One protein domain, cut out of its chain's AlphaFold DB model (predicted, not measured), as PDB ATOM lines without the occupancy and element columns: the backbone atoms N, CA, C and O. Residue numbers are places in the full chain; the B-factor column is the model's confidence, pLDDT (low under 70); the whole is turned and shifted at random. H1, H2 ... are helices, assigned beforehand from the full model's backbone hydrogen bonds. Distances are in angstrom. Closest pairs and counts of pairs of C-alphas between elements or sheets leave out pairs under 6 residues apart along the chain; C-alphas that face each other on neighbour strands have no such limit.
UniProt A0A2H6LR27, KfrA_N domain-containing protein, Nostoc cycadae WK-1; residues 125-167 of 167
ATOM      1  N   PRO A 125     -32.727 -35.450 -24.432       91.12
ATOM      2  CA  PRO A 125     -34.059 -35.909 -24.809       91.12
ATOM      3  C   PRO A 125     -34.921 -34.778 -25.394       91.12
ATOM      4  O   PRO A 125     -34.812 -33.620 -24.978       91.12
ATOM      5  N   ASP A 126     -35.765 -35.095 -26.378       90.00
ATOM      6  CA  ASP A 126     -36.514 -34.091 -27.149       90.00
ATOM      7  C   ASP A 126     -37.493 -33.272 -26.293       90.00
ATOM      8  O   ASP A 126     -37.686 -32.077 -26.531       90.00
ATOM      9  N   ASP A 127     -38.064 -33.879 -25.255       91.25
ATOM     10  CA  ASP A 127     -38.908 -33.208 -24.267       91.25
ATOM     11  C   ASP A 127     -38.126 -32.146 -23.476       91.25
ATOM     12  O   ASP A 127     -38.597 -31.016 -23.303       91.25
ATOM     13  N   LEU A 128     -36.895 -32.462 -23.065       90.62
ATOM     14  CA  LEU A 128     -36.019 -31.528 -22.355       90.62
ATOM     15  C   LEU A 128     -35.478 -30.435 -23.282       90.62
ATOM     16  O   LEU A 128     -35.420 -29.271 -22.879       90.62
ATOM     17  N   LYS A 129     -35.160 -30.760 -24.541       88.62
ATOM     18  CA  LYS A 129     -34.820 -29.752 -25.562       88.62
ATOM     19  C   LYS A 129     -35.953 -28.746 -25.735       88.62
ATOM     20  O   LYS A 129     -35.727 -27.538 -25.645       88.62
ATOM     21  N   GLN A 130     -37.184 -29.236 -25.891       89.06
ATOM     22  CA  GLN A 130     -38.362 -28.385 -26.015       89.06
ATOM     23  C   GLN A 130     -38.545 -27.498 -24.775       89.06
ATOM     24  O   GLN A 130     -38.899 -26.321 -24.886       89.06
ATOM     25  N   GLN A 131     -38.280 -28.031 -23.582       88.75
ATOM     26  CA  GLN A 131     -38.341 -27.262 -22.346       88.75
ATOM     27  C   GLN A 131     -37.301 -26.128 -22.319       88.75
ATOM     28  O   GLN A 131     -37.649 -24.987 -21.996       88.75
ATOM     29  N   VAL A 132     -36.053 -26.407 -22.700       85.94
ATOM     30  CA  VAL A 132     -34.978 -25.404 -22.799       85.94
ATOM     31  C   VAL A 132     -35.344 -24.307 -23.801       85.94
ATOM     32  O   VAL A 132     -35.215 -23.119 -23.489       85.94
ATOM     33  N   ASP A 133     -35.874 -24.669 -24.966       86.56
ATOM     34  CA  ASP A 133     -36.283 -23.709 -25.994       86.56
ATOM     35  C   ASP A 133     -37.478 -22.851 -25.559       86.56
ATOM     36  O   ASP A 133     -37.519 -21.639 -25.805       86.56
ATOM     37  N   ASN A 134     -38.419 -23.431 -24.815       88.25
ATOM     38  CA  ASN A 134     -39.512 -22.689 -24.191       88.25
ATOM     39  C   ASN A 134     -38.995 -21.653 -23.176       88.25
ATOM     40  O   ASN A 134     -39.495 -20.526 -23.125       88.25
ATOM     41  N   TYR A 135     -37.973 -21.982 -22.382       86.56
ATOM     42  CA  TYR A 135     -37.358 -21.015 -21.467       86.56
ATOM     43  C   TYR A 135     -36.582 -19.921 -22.211       86.56
ATOM     44  O   TYR A 135     -36.693 -18.736 -21.865       86.56
ATOM     45  N   ARG A 136     -35.845 -20.288 -23.264       85.75
ATOM     46  CA  ARG A 136     -35.102 -19.341 -24.108       85.75
ATOM     47  C   ARG A 136     -36.036 -18.352 -24.801       85.75
ATOM     48  O   ARG A 136     -35.822 -17.145 -24.705       85.75
ATOM     49  N   SER A 137     -37.106 -18.838 -25.425       85.88
ATOM     50  CA  SER A 137     -38.096 -17.997 -26.111       85.88
ATOM     51  C   SER A 137     -38.833 -17.051 -25.157       85.88
ATOM     52  O   SER A 137     -38.992 -15.867 -25.466       85.88
ATOM     53  N   ARG A 138     -39.216 -17.514 -23.957       85.88
ATOM     54  CA  ARG A 138     -39.809 -16.655 -22.912       85.88
ATOM     55  C   ARG A 138     -38.865 -15.535 -22.485       85.88
ATOM     56  O   ARG A 138     -39.283 -14.381 -22.391       85.88
ATOM     57  N   THR A 139     -37.594 -15.864 -22.264       82.38
ATOM     58  CA  THR A 139     -36.563 -14.881 -21.900       82.38
ATOM     59  C   THR A 139     -36.358 -13.862 -23.021       82.38
ATOM     60  O   THR A 139     -36.405 -12.660 -22.765       82.38
ATOM     61  N   ALA A 140     -36.220 -14.321 -24.268       80.81
ATOM     62  CA  ALA A 140     -36.068 -13.453 -25.435       80.81
ATOM     63  C   ALA A 140     -37.265 -12.504 -25.604       80.81
ATOM     64  O   ALA A 140     -37.086 -11.306 -25.802       80.81
ATOM     65  N   THR A 141     -38.489 -13.007 -25.426       81.00
ATOM     66  CA  THR A 141     -39.711 -12.189 -25.494       81.00
ATOM     67  C   THR A 141     -39.737 -11.116 -24.404       81.00
ATOM     68  O   THR A 141     -40.080  -9.964 -24.665       81.00
ATOM     69  N   ALA A 142     -39.346 -11.464 -23.174       81.12
ATOM     70  CA  ALA A 142     -39.277 -10.511 -22.070       81.12
ATOM     71  C   ALA A 142     -38.201  -9.435 -22.290       81.12
ATOM     72  O   ALA A 142     -38.434  -8.268 -21.968       81.12
ATOM     73  N   ILE A 143     -37.046  -9.807 -22.851       81.50
ATOM     74  CA  ILE A 143     -35.973  -8.871 -23.207       81.50
ATOM     75  C   ILE A 143     -36.432  -7.933 -24.326       81.50
ATOM     76  O   ILE A 143     -36.313  -6.721 -24.161       81.50
ATOM     77  N   ASN A 144     -37.027  -8.461 -25.399       81.44
ATOM     78  CA  ASN A 144     -37.537  -7.657 -26.513       81.44
ATOM     79  C   ASN A 144     -38.609  -6.666 -26.042       81.44
ATOM     80  O   ASN A 144     -38.511  -5.478 -26.322       81.44
ATOM     81  N   LYS A 145     -39.567  -7.108 -25.214       79.62
ATOM     82  CA  LYS A 145     -40.585  -6.221 -24.626       79.62
ATOM     83  C   LYS A 145     -39.978  -5.122 -23.750       79.62
ATOM     84  O   LYS A 145     -40.481  -4.003 -23.710       79.62
ATOM     85  N   ARG A 146     -38.905  -5.425 -23.009       77.94
ATOM     86  CA  ARG A 146     -38.174  -4.406 -22.242       77.94
ATOM     87  C   ARG A 146     -37.464  -3.433 -23.177       77.94
ATOM     88  O   ARG A 146     -37.581  -2.240 -22.952       77.94
ATOM     89  N   GLN A 147     -36.788  -3.914 -24.217       77.69
ATOM     90  CA  GLN A 147     -36.122  -3.063 -25.208       77.69
ATOM     91  C   GLN A 147     -37.105  -2.137 -25.935       77.69
ATOM     92  O   GLN A 147     -36.815  -0.952 -26.058       77.69
ATOM     93  N   GLU A 148     -38.288  -2.622 -26.320       71.81
ATOM     94  CA  GLU A 148     -39.353  -1.794 -26.908       71.81
ATOM     95  C   GLU A 148     -39.787  -0.651 -25.980       71.81
ATOM     96  O   GLU A 148     -40.014   0.464 -26.440       71.81
ATOM     97  N   ASN A 149     -39.834  -0.881 -24.663       64.75
ATOM     98  CA  ASN A 149     -40.152   0.169 -23.688       64.75
ATOM     99  C   ASN A 149     -39.032   1.216 -23.523       64.75
ATOM    100  O   ASN A 149     -39.288   2.285 -22.970       64.75
ATOM    101  N   TYR A 150     -37.803   0.916 -23.955       68.69
ATOM    102  CA  TYR A 150     -36.664   1.842 -23.931       68.69
ATOM    103  C   TYR A 150     -36.383   2.485 -25.297       68.69
ATOM    104  O   TYR A 150     -35.506   3.346 -25.383       68.69
ATOM    105  N   ASP A 151     -37.127   2.128 -26.349       71.19
ATOM    106  CA  ASP A 151     -37.058   2.825 -27.631       71.19
ATOM    107  C   ASP A 151     -37.671   4.237 -27.474       71.19
ATOM    108  O   ASP A 151     -38.849   4.364 -27.124       71.19
ATOM    109  N   PRO A 152     -36.932   5.333 -27.734       63.38
ATOM    110  CA  PRO A 152     -37.477   6.692 -27.671       63.38
ATOM    111  C   PRO A 152     -38.717   6.890 -28.565       63.38
ATOM    112  O   PRO A 152     -39.576   7.727 -28.260       63.38
ATOM    113  N   SER A 153     -38.872   6.088 -29.626       67.88
ATOM    114  CA  SER A 153     -40.057   6.098 -30.489       67.88
ATOM    115  C   SER A 153     -41.326   5.571 -29.792       67.88
ATOM    116  O   SER A 153     -42.439   5.981 -30.141       67.88
ATOM    117  N   PHE A 154     -41.185   4.724 -28.766       65.94
ATOM    118  CA  PHE A 154     -42.287   4.225 -27.941       65.94
ATOM    119  C   PHE A 154     -42.900   5.338 -27.088       65.94
ATOM    120  O   PHE A 154     -44.122   5.496 -27.073       65.94
ATOM    121  N   PHE A 155     -42.074   6.177 -26.453       64.44
ATOM    122  CA  PHE A 155     -42.557   7.342 -25.704       64.44
ATOM    123  C   PHE A 155     -43.258   8.350 -26.614       64.44
ATOM    124  O   PHE A 155     -44.313   8.865 -26.248       64.44
ATOM    125  N   ALA A 156     -42.729   8.579 -27.820       69.69
ATOM    126  CA  ALA A 156     -43.379   9.435 -28.810       69.69
ATOM    127  C   ALA A 156     -44.765   8.890 -29.206       69.69
ATOM    128  O   ALA A 156     -45.750   9.627 -29.184       69.69
ATOM    129  N   LYS A 157     -44.882   7.585 -29.489       71.31
ATOM    130  CA  LYS A 157     -46.167   6.937 -29.810       71.31
ATOM    131  C   LYS A 157     -47.141   6.930 -28.626       71.31
ATOM    132  O   LYS A 157     -48.330   7.154 -28.835       71.31
ATOM    133  N   MET A 158     -46.659   6.725 -27.397       70.69
ATOM    134  CA  MET A 158     -47.478   6.770 -26.179       70.69
ATOM    135  C   MET A 158     -47.958   8.194 -25.855       70.69
ATOM    136  O   MET A 158     -49.094   8.383 -25.423       70.69
ATOM    137  N   ALA A 159     -47.123   9.210 -26.072       71.88
ATOM    138  CA  ALA A 159     -47.519  10.606 -25.913       71.88
ATOM    139  C   ALA A 159     -48.580  10.998 -26.954       71.88
ATOM    140  O   ALA A 159     -49.603  11.584 -26.603       71.88
ATOM    141  N   ILE A 160     -48.390  10.604 -28.217       74.38
ATOM    142  CA  ILE A 160     -49.357  10.851 -29.295       74.38
ATOM    143  C   ILE A 160     -50.676  10.100 -29.046       74.38
ATOM    144  O   ILE A 160     -51.745  10.663 -29.275       74.38
ATOM    145  N   SER A 161     -50.645   8.858 -28.548       74.44
ATOM    146  CA  SER A 161     -51.872   8.100 -28.262       74.44
ATOM    147  C   SER A 161     -52.679   8.695 -27.105       74.44
ATOM    148  O   SER A 161     -53.903   8.757 -27.199       74.44
ATOM    149  N   LYS A 162     -52.014   9.220 -26.066       69.81
ATOM    150  CA  LYS A 162     -52.665   9.965 -24.972       69.81
ATOM    151  C   LYS A 162     -53.253  11.307 -25.415       69.81
ATOM    152  O   LYS A 162     -54.221  11.759 -24.823       69.81
ATOM    153  N   LEU A 163     -52.700  11.932 -26.455       66.75
ATOM    154  CA  LEU A 163     -53.249  13.161 -27.039       66.75
ATOM    155  C   LEU A 163     -54.447  12.902 -27.967       66.75
ATOM    156  O   LEU A 163     -55.269  13.792 -28.163       66.75
ATOM    157  N   LYS A 164     -54.557  11.700 -28.549       62.06
ATOM    158  CA  LYS A 164     -55.608  11.351 -29.523       62.06
ATOM    159  C   LYS A 164     -56.926  10.895 -28.879       62.06
ATOM    160  O   LYS A 164     -57.953  10.896 -29.551       62.06
ATOM    161  N   HIS A 165     -56.904  10.563 -27.590       58.25
ATOM    162  CA  HIS A 165     -58.095  10.408 -26.754       58.25
ATOM    163  C   HIS A 165     -58.019  11.367 -25.558       58.25
ATOM    164  O   HIS A 165     -57.618  10.948 -24.471       58.25
ATOM    165  N   PRO A 166     -58.374  12.653 -25.739       52.31
ATOM    166  CA  PRO A 166     -58.749  13.480 -24.602       52.31
ATOM    167  C   PRO A 166     -60.015  12.880 -23.972       52.31
ATOM    168  O   PRO A 166     -60.887  12.387 -24.692       52.31
ATOM    169  N   ALA A 167     -60.052  12.859 -22.640       52.06
ATOM    170  CA  ALA A 167     -61.216  12.459 -21.854       52.06
ATOM    171  C   ALA A 167     -62.480  13.241 -22.242       52.06
ATOM    172  O   ALA A 167     -62.339  14.425 -22.632       52.06
TER     173      ALA A 167
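This is residues 125 to 167 of the 167 residues of the protein "KfrA_N domain-containing protein" of Nostoc cycadae WK-1 (UniProt A0A2H6LR27). Picture a long helix, H1, and a shorter one, H2, that meet near their ends and make a wide, open L with its corner at Asp 151. There is no packed core: residues 125 to 167 stand free, of which 126 to 150 belong to H1 and 152 to 164 to H2, and H1 makes most of the length. The printed part has 43 residues with two named helices, H1 then H2, and no named strand; the class is all helix. It is extended, with a radius of gyration of the C-alphas of 17.3 A, and the C-alphas span 55 by 21 by 8 A.

Find C-alpha 126 at (-36.514, -34.091, -27.149); from there H1, residues 126 to 150, runs 36.1 A to C-alpha 150 at (-36.664, 1.842, -23.931), with y rising. H2, residues 152 to 164, runs 18.8 A and ends with C-alpha 164 at (-55.608, 11.351, -29.523).

Look first at the tight link, the one residue Asp 151 between H1 and H2. Beside it, the two helices are close but not clearly touching, with 2 pairs of C-alphas within 8 A; their closest C-alphas, those of Glu 148 and Phe 154, are 6.8 A apart. Their lines stand at a steep tilt of 67 degrees, only just short of about perpendicular, and they run the same way. In H1 and H2 every O i to N i+4 pair is within hydrogen-bond range.

The two C-alphas farthest apart, those of Pro 125 and Ala 167, are 55.5 A apart. The printed part has no cut and ends at the chain's last residue, 167. In the B-factor column you will find a mean pLDDT of the printed part of 76.5, with 13 residues under 70: 149 to 150, 152 to 156 and 162 to 167.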